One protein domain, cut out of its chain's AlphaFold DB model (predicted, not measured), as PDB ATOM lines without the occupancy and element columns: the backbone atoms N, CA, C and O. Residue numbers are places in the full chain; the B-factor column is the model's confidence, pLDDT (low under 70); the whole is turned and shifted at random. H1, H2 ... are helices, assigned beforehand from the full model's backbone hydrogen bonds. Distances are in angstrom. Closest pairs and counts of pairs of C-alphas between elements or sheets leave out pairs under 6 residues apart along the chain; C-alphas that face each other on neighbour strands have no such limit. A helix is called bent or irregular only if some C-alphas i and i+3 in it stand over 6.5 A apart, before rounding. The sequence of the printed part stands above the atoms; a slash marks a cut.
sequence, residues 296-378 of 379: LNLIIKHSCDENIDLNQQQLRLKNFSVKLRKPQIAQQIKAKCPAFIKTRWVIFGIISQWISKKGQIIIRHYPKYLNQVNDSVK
ATOM      1  N   LEU A 296     166.179 151.743 137.387       89.62
ATOM      2  CA  LEU A 296     165.294 151.979 138.525       89.62
ATOM      3  C   LEU A 296     165.614 151.048 139.703       89.62
ATOM      4  O   LEU A 296     165.625 151.482 140.855       89.62
ATOM      5  N   ASN A 297     165.917 149.774 139.432       88.75
ATOM      6  CA  ASN A 297     166.356 148.845 140.473       88.75
ATOM      7  C   ASN A 297     167.666 149.303 141.138       88.75
ATOM      8  O   ASN A 297     167.786 149.194 142.359       88.75
ATOM      9  N   LEU A 298     168.626 149.820 140.367       88.06
ATOM     10  CA  LEU A 298     169.886 150.349 140.895       88.06
ATOM     11  C   LEU A 298     169.690 151.632 141.703       88.06
ATOM     12  O   LEU A 298     170.291 151.751 142.764       88.06
ATOM     13  N   ILE A 299     168.826 152.548 141.253       90.06
ATOM     14  CA  ILE A 299     168.498 153.773 141.997       90.06
ATOM     15  C   ILE A 299     167.967 153.411 143.384       90.06
ATOM     16  O   ILE A 299     168.513 153.863 144.383       90.06
ATOM     17  N   ILE A 300     166.962 152.529 143.459       89.00
ATOM     18  CA  ILE A 300     166.385 152.100 144.742       89.00
ATOM     19  C   ILE A 300     167.449 151.420 145.612       89.00
ATOM     20  O   ILE A 300     167.513 151.669 146.814       89.00
ATOM     21  N   LYS A 301     168.291 150.571 145.011       89.56
ATOM     22  CA  LYS A 301     169.398 149.929 145.721       89.56
ATOM     23  C   LYS A 301     170.335 150.960 146.344       89.56
ATOM     24  O   LYS A 301     170.578 150.883 147.541       89.56
ATOM     25  N   HIS A 302     170.832 151.909 145.557       91.56
ATOM     26  CA  HIS A 302     171.774 152.916 146.040       91.56
ATOM     27  C   HIS A 302     171.130 153.836 147.079       91.56
ATOM     28  O   HIS A 302     171.736 154.074 148.115       91.56
ATOM     29  N   SER A 303     169.866 154.237 146.895       91.69
ATOM     30  CA  SER A 303     169.119 154.964 147.930       91.69
ATOM     31  C   SER A 303     169.053 154.198 149.252       91.69
ATOM     32  O   SER A 303     169.193 154.803 150.310       91.69
ATOM     33  N   CYS A 304     168.851 152.876 149.224       90.25
ATOM     34  CA  CYS A 304     168.889 152.055 150.436       90.25
ATOM     35  C   CYS A 304     170.306 151.907 151.007       90.25
ATOM     36  O   CYS A 304     170.458 151.914 152.222       90.25
ATOM     37  N   ASP A 305     171.329 151.749 150.167       91.00
ATOM     38  CA  ASP A 305     172.714 151.592 150.623       91.00
ATOM     39  C   ASP A 305     173.225 152.883 151.304       91.00
ATOM     40  O   ASP A 305     173.961 152.810 152.287       91.00
ATOM     41  N   GLU A 306     172.786 154.055 150.832       94.81
ATOM     42  CA  GLU A 306     173.172 155.370 151.364       94.81
ATOM     43  C   GLU A 306     172.307 155.842 152.544       94.81
ATOM     44  O   GLU A 306     172.781 156.592 153.399       94.81
ATOM     45  N   ASN A 307     171.043 155.409 152.631       94.69
ATOM     46  CA  ASN A 307     170.116 155.835 153.678       94.69
ATOM     47  C   ASN A 307     169.785 154.685 154.644       94.69
ATOM     48  O   ASN A 307     169.038 153.755 154.324       94.69
ATOM     49  N   ILE A 308     170.301 154.791 155.874       94.06
ATOM     50  CA  ILE A 308     170.132 153.786 156.933       94.06
ATOM     51  C   ILE A 308     168.652 153.518 157.237       94.06
ATOM     52  O   ILE A 308     168.274 152.357 157.424       94.06
ATOM     53  N   ASP A 309     167.804 154.545 157.258       90.88
ATOM     54  CA  ASP A 309     166.380 154.388 157.559       90.88
ATOM     55  C   ASP A 309     165.660 153.620 156.447       90.88
ATOM     56  O   ASP A 309     164.927 152.669 156.731       90.88
ATOM     57  N   LEU A 310     165.928 153.953 155.179       89.06
ATOM     58  CA  LEU A 310     165.396 153.211 154.031       89.06
ATOM     59  C   LEU A 310     165.876 151.756 154.035       89.06
ATOM     60  O   LEU A 310     165.079 150.851 153.788       89.06
ATOM     61  N   ASN A 311     167.143 151.502 154.368       90.69
ATOM     62  CA  ASN A 311     167.668 150.141 154.497       90.69
ATOM     63  C   ASN A 311     166.943 149.348 155.596       90.69
ATOM     64  O   ASN A 311     166.528 148.202 155.408       90.69
ATOM     65  N   GLN A 312     166.735 149.960 156.762       91.50
ATOM     66  CA  GLN A 312     166.008 149.316 157.852       91.50
ATOM     67  C   GLN A 312     164.550 149.036 157.475       91.50
ATOM     68  O   GLN A 312     164.039 147.950 157.768       91.50
ATOM     69  N   GLN A 313     163.878 149.982 156.817       88.38
ATOM     70  CA  GLN A 313     162.515 149.796 156.324       88.38
ATOM     71  C   GLN A 313     162.447 148.659 155.298       88.38
ATOM     72  O   GLN A 313     161.594 147.775 155.414       88.38
ATOM     73  N   GLN A 314     163.401 148.608 154.369       89.94
ATOM     74  CA  GLN A 314     163.561 147.529 153.397       89.94
ATOM     75  C   GLN A 314     163.668 146.158 154.083       89.94
ATOM     76  O   GLN A 314     162.944 145.218 153.727       89.94
ATOM     77  N   LEU A 315     164.508 146.044 155.116       90.94
ATOM     78  CA  LEU A 315     164.722 144.791 155.843       90.94
ATOM     79  C   LEU A 315     163.466 144.363 156.609       90.94
ATOM     80  O   LEU A 315     163.096 143.182 156.602       90.94
ATOM     81  N   ARG A 316     162.777 145.318 157.243       91.56
ATOM     82  CA  ARG A 316     161.498 145.076 157.929       91.56
ATOM     83  C   ARG A 316     160.441 144.588 156.941       91.56
ATOM     84  O   ARG A 316     159.801 143.567 157.207       91.56
ATOM     85  N   LEU A 317     160.315 145.242 155.787       91.56
ATOM     86  CA  LEU A 317     159.359 144.890 154.741       91.56
ATOM     87  C   LEU A 317     159.643 143.500 154.160       91.56
ATOM     88  O   LEU A 317     158.736 142.672 154.045       91.56
ATOM     89  N   LYS A 318     160.914 143.192 153.877       92.56
ATOM     90  CA  LYS A 318     161.361 141.855 153.467       92.56
ATOM     91  C   LYS A 318     160.924 140.803 154.484       92.56
ATOM     92  O   LYS A 318     160.242 139.844 154.115       92.56
ATOM     93  N   ASN A 319     161.270 140.988 155.757       93.50
ATOM     94  CA  ASN A 319     160.944 140.040 156.823       93.50
ATOM     95  C   ASN A 319     159.430 139.874 156.996       93.50
ATOM     96  O   ASN A 319     158.944 138.764 157.239       93.50
ATOM     97  N   PHE A 320     158.668 140.957 156.845       94.06
ATOM     98  CA  PHE A 320     157.219 140.903 156.939       94.06
ATOM     99  C   PHE A 320     156.589 140.183 155.740       94.06
ATOM    100  O   PHE A 320     155.743 139.310 155.941       94.06
ATOM    101  N   SER A 321     157.072 140.425 154.517       94.38
ATOM    102  CA  SER A 321     156.619 139.713 153.311       94.38
ATOM    103  C   SER A 321     156.788 138.192 153.444       94.38
ATOM    104  O   SER A 321     155.882 137.427 153.114       94.38
ATOM    105  N   VAL A 322     157.908 137.738 154.023       94.38
ATOM    106  CA  VAL A 322     158.185 136.314 154.275       94.38
ATOM    107  C   VAL A 322     157.171 135.724 155.255       94.38
ATOM    108  O   VAL A 322     156.656 134.629 155.021       94.38
ATOM    109  N   LYS A 323     156.824 136.455 156.323       94.62
ATOM    110  CA  LYS A 323     155.788 136.035 157.279       94.62
ATOM    111  C   LYS A 323     154.419 135.939 156.603       94.62
ATOM    112  O   LYS A 323     153.768 134.908 156.727       94.62
ATOM    113  N   LEU A 324     154.013 136.960 155.846       94.50
ATOM    114  CA  LEU A 324     152.709 137.006 155.168       94.50
ATOM    115  C   LEU A 324     152.532 135.909 154.108       94.50
ATOM    116  O   LEU A 324     151.409 135.545 153.768       94.50
ATOM    117  N   ARG A 325     153.631 135.350 153.594       94.62
ATOM    118  CA  ARG A 325     153.617 134.237 152.635       94.62
ATOM    119  C   ARG A 325     153.455 132.856 153.266       94.62
ATOM    120  O   ARG A 325     153.305 131.891 152.512       94.62
ATOM    121  N   LYS A 326     153.490 132.725 154.598       94.94
ATOM    122  CA  LYS A 326     153.258 131.430 155.260       94.94
ATOM    123  C   LYS A 326     151.874 130.888 154.860       94.94
ATOM    124  O   LYS A 326     150.919 131.667 154.879       94.94
ATOM    125  N   PRO A 327     151.733 129.585 154.534       93.44
ATOM    126  CA  PRO A 327     150.490 129.029 153.988       93.44
ATOM    127  C   PRO A 327     149.245 129.354 154.818       93.44
ATOM    128  O   PRO A 327     148.235 129.772 154.263       93.44
ATOM    129  N   GLN A 328     149.359 129.254 156.144       94.25
ATOM    130  CA  GLN A 328     148.282 129.568 157.087       94.25
ATOM    131  C   GLN A 328     147.799 131.023 156.953       94.25
ATOM    132  O   GLN A 328     146.600 131.274 156.874       94.25
ATOM    133  N   ILE A 329     148.731 131.980 156.858       92.56
ATOM    134  CA  ILE A 329     148.419 133.410 156.723       92.56
ATOM    135  C   ILE A 329     147.806 133.703 155.350       92.56
ATOM    136  O   ILE A 329     146.770 134.362 155.257       92.56
ATOM    137  N   ALA A 330     148.399 133.162 154.284       92.69
ATOM    138  CA  ALA A 330     147.896 133.348 152.925       92.69
ATOM    139  C   ALA A 330     146.481 132.768 152.734       92.69
ATOM    140  O   ALA A 330     145.672 133.358 152.016       92.69
ATOM    141  N   GLN A 331     146.164 131.646 153.391       92.31
ATOM    142  CA  GLN A 331     144.824 131.050 153.391       92.31
ATOM    143  C   GLN A 331     143.799 131.940 154.102       92.31
ATOM    144  O   GLN A 331     142.719 132.158 153.557       92.31
ATOM    145  N   GLN A 332     144.137 132.502 155.269       92.25
ATOM    146  CA  GLN A 332     143.227 133.384 156.011       92.25
ATOM    147  C   GLN A 332     142.956 134.701 155.271       92.25
ATOM    148  O   GLN A 332     141.808 135.123 155.165       92.25
ATOM    149  N   ILE A 333     143.987 135.308 154.677       91.12
ATOM    150  CA  ILE A 333     143.853 136.541 153.877       91.12
ATOM    151  C   ILE A 333     143.232 136.254 152.492       91.12
ATOM    152  O   ILE A 333     142.793 137.174 151.800       91.12
ATOM    153  N   LYS A 334     143.188 134.979 152.070       91.50
ATOM    154  CA  LYS A 334     142.800 134.522 150.721       91.50
ATOM    155  C   LYS A 334     143.614 135.181 149.601       91.50
ATOM    156  O   LYS A 334     143.132 135.368 148.486       91.50
ATOM    157  N   ALA A 335     144.857 135.549 149.896       91.06
ATOM    158  CA  ALA A 335     145.775 136.147 148.937       91.06
ATOM    159  C   ALA A 335     147.225 135.887 149.353       91.06
ATOM    160  O   ALA A 335     147.555 135.855 150.538       91.06
ATOM    161  N   LYS A 336     148.108 135.732 148.363       92.00
ATOM    162  CA  LYS A 336     149.538 135.506 148.585       92.00
ATOM    163  C   LYS A 336     150.304 136.811 148.402       92.00
ATOM    164  O   LYS A 336     150.232 137.417 147.335       92.00
ATOM    165  N   CYS A 337     151.051 137.217 149.425       94.44
ATOM    166  CA  CYS A 337     151.937 138.375 149.339       94.44
ATOM    167  C   CYS A 337     153.064 138.123 148.303       94.44
ATOM    168  O   CYS A 337     153.603 137.000 148.248       94.44
ATOM    169  N   PRO A 338     153.419 139.117 147.461       93.50
ATOM    170  CA  PRO A 338     154.528 139.013 146.515       93.50
ATOM    171  C   PRO A 338     155.831 138.557 147.184       93.50
ATOM    172  O   PRO A 338     156.065 138.790 148.369       93.50
ATOM    173  N   ALA A 339     156.659 137.814 146.445       89.50
ATOM    174  CA  ALA A 339     157.928 137.324 146.979       89.50
ATOM    175  C   ALA A 339     158.929 138.464 146.996       89.50
ATOM    176  O   ALA A 339     159.057 139.141 145.983       89.50
ATOM    177  N   PHE A 340     159.697 138.605 148.070       88.19
ATOM    178  CA  PHE A 340     160.913 139.391 147.980       88.19
ATOM    179  C   PHE A 340     161.920 138.701 147.040       88.19
ATOM    180  O   PHE A 340     162.178 137.503 147.185       88.19
ATOM    181  N   ILE A 341     162.483 139.447 146.086       85.06
ATOM    182  CA  ILE A 341     163.478 138.967 145.118       85.06
ATOM    183  C   ILE A 341     164.723 139.841 145.263       85.06
ATOM    184  O   ILE A 341     164.672 141.037 144.998       85.06
ATOM    185  N   LYS A 342     165.849 139.237 145.665       77.44
ATOM    186  CA  LYS A 342     167.090 139.955 146.021       77.44
ATOM    187  C   LYS A 342     167.618 140.871 144.907       77.44
ATOM    188  O   LYS A 342     168.240 141.880 145.203       77.44
ATOM    189  N   THR A 343     167.385 140.512 143.650       75.19
ATOM    190  CA  THR A 343     167.880 141.236 142.471       75.19
ATOM    191  C   THR A 343     166.874 142.225 141.879       75.19
ATOM    192  O   THR A 343     167.220 142.927 140.939       75.19
ATOM    193  N   ARG A 344     165.642 142.305 142.403       82.44
ATOM    194  CA  ARG A 344     164.581 143.186 141.883       82.44
ATOM    195  C   ARG A 344     164.085 144.114 142.984       82.44
ATOM    196  O   ARG A 344     163.092 143.821 143.634       82.44
ATOM    197  N   TRP A 345     164.783 145.219 143.196       83.25
ATOM    198  CA  TRP A 345     164.500 146.222 144.223       83.25
ATOM    199  C   TRP A 345     163.136 146.912 144.055       83.25
ATOM    200  O   TRP A 345     162.483 147.211 145.047       83.25
ATOM    201  N   VAL A 346     162.595 147.036 142.839       87.25
ATOM    202  CA  VAL A 346     161.225 147.562 142.626       87.25
ATOM    203  C   VAL A 346     160.151 146.725 143.348       87.25
ATOM    204  O   VAL A 346     159.066 147.215 143.669       87.25
ATOM    205  N   ILE A 347     160.450 145.464 143.692       88.69
ATOM    206  CA  ILE A 347     159.526 144.593 144.427       88.69
ATOM    207  C   ILE A 347     159.131 145.152 145.801       88.69
ATOM    208  O   ILE A 347     158.067 144.787 146.298       88.69
ATOM    209  N   PHE A 348     159.934 146.036 146.411       87.50
ATOM    210  CA  PHE A 348     159.578 146.671 147.684       87.50
ATOM    211  C   PHE A 348     158.316 147.509 147.557       87.50
ATOM    212  O   PHE A 348     157.387 147.306 148.334       87.50
ATOM    213  N   GLY A 349     158.233 148.363 146.534       88.69
ATOM    214  CA  GLY A 349     157.038 149.169 146.279       88.69
ATOM    215  C   GLY A 349     155.810 148.294 146.024       88.69
ATOM    216  O   GLY A 349     154.736 148.540 146.568       88.69
ATOM    217  N   ILE A 350     155.977 147.193 145.284       90.94
ATOM    218  CA  ILE A 350     154.892 146.233 145.022       90.94
ATOM    219  C   ILE A 350     154.420 145.557 146.321       90.94
ATOM    220  O   ILE A 350     153.216 145.390 146.532       90.94
ATOM    221  N   ILE A 351     155.344 145.161 147.203       93.69
ATOM    222  CA  ILE A 351     155.020 144.558 148.504       93.69
ATOM    223  C   ILE A 351     154.342 145.586 149.422       93.69
ATOM    224  O   ILE A 351     153.302 145.258 149.992       93.69
ATOM    225  N   SER A 352     154.882 146.806 149.534       92.62
ATOM    226  CA  SER A 352     154.292 147.918 150.301       92.62
ATOM    227  C   SER A 352     152.850 148.167 149.850       92.62
ATOM    228  O   SER A 352     151.911 148.043 150.642       92.62
ATOM    229  N   GLN A 353     152.639 148.366 148.545       93.38
ATOM    230  CA  GLN A 353     151.315 148.614 147.982       93.38
ATOM    231  C   GLN A 353     150.351 147.446 148.234       93.38
ATOM    232  O   GLN A 353     149.167 147.655 148.517       93.38
ATOM    233  N   TRP A 354     150.832 146.203 148.139       94.94
ATOM    234  CA  TRP A 354     150.020 145.027 148.441       94.94
ATOM    235  C   TRP A 354     149.596 144.995 149.914       94.94
ATOM    236  O   TRP A 354     148.423 144.744 150.202       94.94
ATOM    237  N   ILE A 355     150.523 145.277 150.838       94.56
ATOM    238  CA  ILE A 355     150.250 145.332 152.279       94.56
ATOM    239  C   ILE A 355     149.265 146.457 152.578       94.56
ATOM    240  O   ILE A 355     148.288 146.204 153.270       94.56
ATOM    241  N   SER A 356     149.450 147.639 151.992       92.25
ATOM    242  CA  SER A 356     148.523 148.769 152.113       92.25
ATOM    243  C   SER A 356     147.097 148.376 151.704       92.25
ATOM    244  O   SER A 356     146.158 148.462 152.498       92.25
ATOM    245  N   LYS A 357     146.936 147.785 150.510       93.50
ATOM    246  CA  LYS A 357     145.633 147.327 149.987       93.50
ATOM    247  C   LYS A 357     144.977 146.227 150.826       93.50
ATOM    248  O   LYS A 357     143.760 146.052 150.765       93.50
ATOM    249  N   LYS A 358     145.760 145.428 151.554       93.75
ATOM    250  CA  LYS A 358     145.272 144.299 152.366       93.75
ATOM    251  C   LYS A 358     145.361 144.552 153.870       93.75
ATOM    252  O   LYS A 358     144.975 143.671 154.636       93.75
ATOM    253  N   GLY A 359     145.798 145.738 154.289       92.50
ATOM    254  CA  GLY A 359     146.174 146.048 155.667       92.50
ATOM    255  C   GLY A 359     145.059 145.755 156.660       92.50
ATOM    256  O   GLY A 359     145.278 145.041 157.632       92.50
ATOM    257  N   GLN A 360     143.836 146.186 156.351       93.19
ATOM    258  CA  GLN A 360     142.665 145.945 157.201       93.19
ATOM    259  C   GLN A 360     142.368 144.453 157.404       93.19
ATOM    260  O   GLN A 360     142.081 144.012 158.514       93.19
ATOM    261  N   ILE A 361     142.490 143.645 156.347       94.56
ATOM    262  CA  ILE A 361     142.278 142.193 156.425       94.56
ATOM    263  C   ILE A 361     143.403 141.546 157.240       94.56
ATOM    264  O   ILE A 361     143.141 140.687 158.081       94.56
ATOM    265  N   ILE A 362     144.648 141.981 157.025       94.69
ATOM    266  CA  ILE A 362     145.811 141.505 157.781       94.69
ATOM    267  C   ILE A 362     145.621 141.790 159.272       94.69
ATOM    268  O   ILE A 362     145.762 140.872 160.071       94.69
ATOM    269  N   ILE A 363     145.261 143.021 159.641       95.75
ATOM    270  CA  ILE A 363     145.067 143.445 161.035       95.75
ATOM    271  C   ILE A 363     143.896 142.697 161.671       95.75
ATOM    272  O   ILE A 363     144.023 142.211 162.788       95.75
ATOM    273  N   ARG A 364     142.781 142.527 160.950       95.38
ATOM    274  CA  ARG A 364     141.611 141.793 161.451       95.38
ATOM    275  C   ARG A 364     141.945 140.350 161.839       95.38
ATOM    276  O   ARG A 364     141.472 139.875 162.864       95.38
ATOM    277  N   HIS A 365     142.734 139.652 161.023       93.31
ATOM    278  CA  HIS A 365     143.134 138.268 161.305       93.31
ATOM    279  C   HIS A 365     144.368 138.170 162.213       93.31
ATOM    280  O   HIS A 365     144.540 137.179 162.921       93.31
ATOM    281  N   TYR A 366     145.220 139.195 162.214       93.94
ATOM    282  CA  TYR A 366     146.474 139.237 162.957       93.94
ATOM    283  C   TYR A 366     146.714 140.630 163.570       93.94
ATOM    284  O   TYR A 366     147.595 141.358 163.103       93.94
ATOM    285  N   PRO A 367     146.010 140.993 164.662       93.56
ATOM    286  CA  PRO A 367     146.091 142.335 165.253       93.56
ATOM    287  C   PRO A 367     147.509 142.738 165.673       93.56
ATOM    288  O   PRO A 367     147.905 143.893 165.543       93.56
ATOM    289  N   LYS A 368     148.328 141.756 166.072       94.19
ATOM    290  CA  LYS A 368     149.751 141.935 166.399       94.19
ATOM    291  C   LYS A 368     150.612 142.496 165.257       94.19
ATOM    292  O   LYS A 368     151.771 142.818 165.497       94.19
ATOM    293  N   TYR A 369     150.092 142.548 164.026       94.31
ATOM    294  CA  TYR A 369     150.782 143.114 162.867       94.31
ATOM    295  C   TYR A 369     150.432 144.579 162.572       94.31
ATOM    296  O   TYR A 369     150.921 145.110 161.579       94.31
ATOM    297  N   LEU A 370     149.623 145.239 163.412       91.94
ATOM    298  CA  LEU A 370     149.212 146.637 163.226       91.94
ATOM    299  C   LEU A 370     150.395 147.569 162.931       91.94
ATOM    300  O   LEU A 370     150.387 148.272 161.924       91.94
ATOM    301  N   ASN A 371     151.442 147.515 163.758       90.75
ATOM    302  CA  ASN A 371     152.604 148.390 163.602       90.75
ATOM    303  C   ASN A 371     153.366 148.098 162.303       90.75
ATOM    304  O   ASN A 371     153.697 149.019 161.567       90.75
ATOM    305  N   GLN A 372     153.574 146.822 161.959       91.38
ATOM    306  CA  GLN A 372     154.260 146.448 160.720       91.38
ATOM    307  C   GLN A 372     153.459 146.833 159.470       91.38
ATOM    308  O   GLN A 372     154.061 147.185 158.458       91.38
ATOM    309  N   VAL A 373     152.123 146.770 159.519       90.56
ATOM    310  CA  VAL A 373     151.261 147.242 158.425       90.56
ATOM    311  C   VAL A 373     151.397 148.753 158.273       90.56
ATOM    312  O   VAL A 373     151.686 149.205 157.171       90.56
ATOM    313  N   ASN A 374     151.273 149.517 159.359       87.50
ATOM    314  CA  ASN A 374     151.376 150.978 159.320       87.50
ATOM    315  C   ASN A 374     152.753 151.456 158.844       87.50
ATOM    316  O   ASN A 374     152.838 152.380 158.039       87.50
ATOM    317  N   ASP A 375     153.827 150.805 159.290       84.12
ATOM    318  CA  ASP A 375     155.188 151.130 158.855       84.12
ATOM    319  C   ASP A 375     155.427 150.788 157.380       84.12
ATOM    320  O   ASP A 375     156.185 151.479 156.709       84.12
ATOM    321  N   SER A 376     154.753 149.762 156.852       82.56
ATOM    322  CA  SER A 376     154.876 149.386 155.438       82.56
ATOM    323  C   SER A 376     154.198 150.380 154.491       82.56
ATOM    324  O   SER A 376     154.513 150.352 153.315       82.56
ATOM    325  N   VAL A 377     153.273 151.221 154.973       74.69
ATOM    326  CA  VAL A 377     152.507 152.196 154.162       74.69
ATOM    327  C   VAL A 377     153.222 153.552 154.049       74.69
ATOM    328  O   VAL A 377     152.831 154.387 153.243       74.69
ATOM    329  N   LYS A 378     154.269 153.780 154.851       68.06
ATOM    330  CA  LYS A 378     155.059 155.026 154.852       68.06
ATOM    331  C   LYS A 378     156.147 155.073 153.763       68.06
ATOM    332  O   LYS A 378     156.783 156.111 153.617       68.06
TER     333      LYS A 378
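AT A GLANCE: This is residues 296 to 378 of the 379 residues of an uncharacterized protein of Streblomastix strix (UniProt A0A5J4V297). A helical hairpin, kinked H4 and then H5, packs on the long helix H2, and these three make the core of an elongated body. H1 makes a corner with H2 at one end, H3 sits at the other end by the last residues of H4, and the long link of residues 334 to 346 runs back from H3 to the start of H4. The printed part has 83 residues with five named helices, H1 to H5 in chain order, and no named strand: the class is all helix. It is compact, with a radius of gyration of the C-alphas of 12.7 A, and spans 36 by 21 by 17 A.

IN THESE COORDINATES: Start with the longest helix by residues, H4, residues 347 to 365. Find C-alpha 347 at (159.526, 144.593, 144.427); from there H4 runs 24.4 A to C-alpha 365, with a kink of 64 degrees near residue 358. H5 follows as residues 367 to 376, 14.9 A long, and ends at C-alpha 376 at (154.876, 149.386, 155.438). Both are irregular: C-alphas 357 and 360 are 7.9 A apart, and C-alphas 368 and 371 are 7.6 A apart. Go back to H2, residues 308 to 324, 24.3 A long. Before it stands H1, residues 296 to 306, 15.4 A long, beginning at C-alpha 296 at (165.294, 151.979, 138.525). After H2 comes H3, residues 327 to 333, 10.0 A long.

HOW THE PARTS SIT: Look first at H4 and H5, a hairpin: they touch at a shallow tilt of 26 degrees, opposite ways, and their closest C-alphas, Ser 352 and Ser 376, are 5.4 A apart. H4 touches H2 with residues 348 to 352 alone, at a steep tilt of 54 degrees, the same way; the closest C-alphas, Ser 321 and Ile 351, are 7.0 A apart. H2 touches H5 with residues 313 to 320 alone, at a steep tilt of 41 degrees, opposite ways; the closest C-alphas, Leu 317 and Ser 376, are 6.4 A apart. Farther along, H4 touches H3 with residues 361 to 365 alone, about perpendicular at 73 degrees; the C-alphas of Ile 333 and Ile 361 are closest at 6.4 A. H2 and H3 are close but not clearly touching, with C-alphas 324 and 330 closest at 6.4 A. H1 and H2 touch only at the corner, where the C-alphas of Cys 304 and Asn 311 are closest at 4.7 A. H1 is apart from H3, H4 and H5. In the backbones of H1, H2 and H3 each O i to N i+4 pair is within hydrogen-bond range; H4 has 13 of 15 and H5 has 4 of 6.

THE WHOLE: The two C-alphas farthest apart, those of Glu 306 and Gln 332, are 37.4 A apart. The printed part has no cut. The link H3 to H4 is long, with 13 residues; the other three links are tight. The mean pLDDT of the printed part is 90.7, and residue 378 alone is under 70.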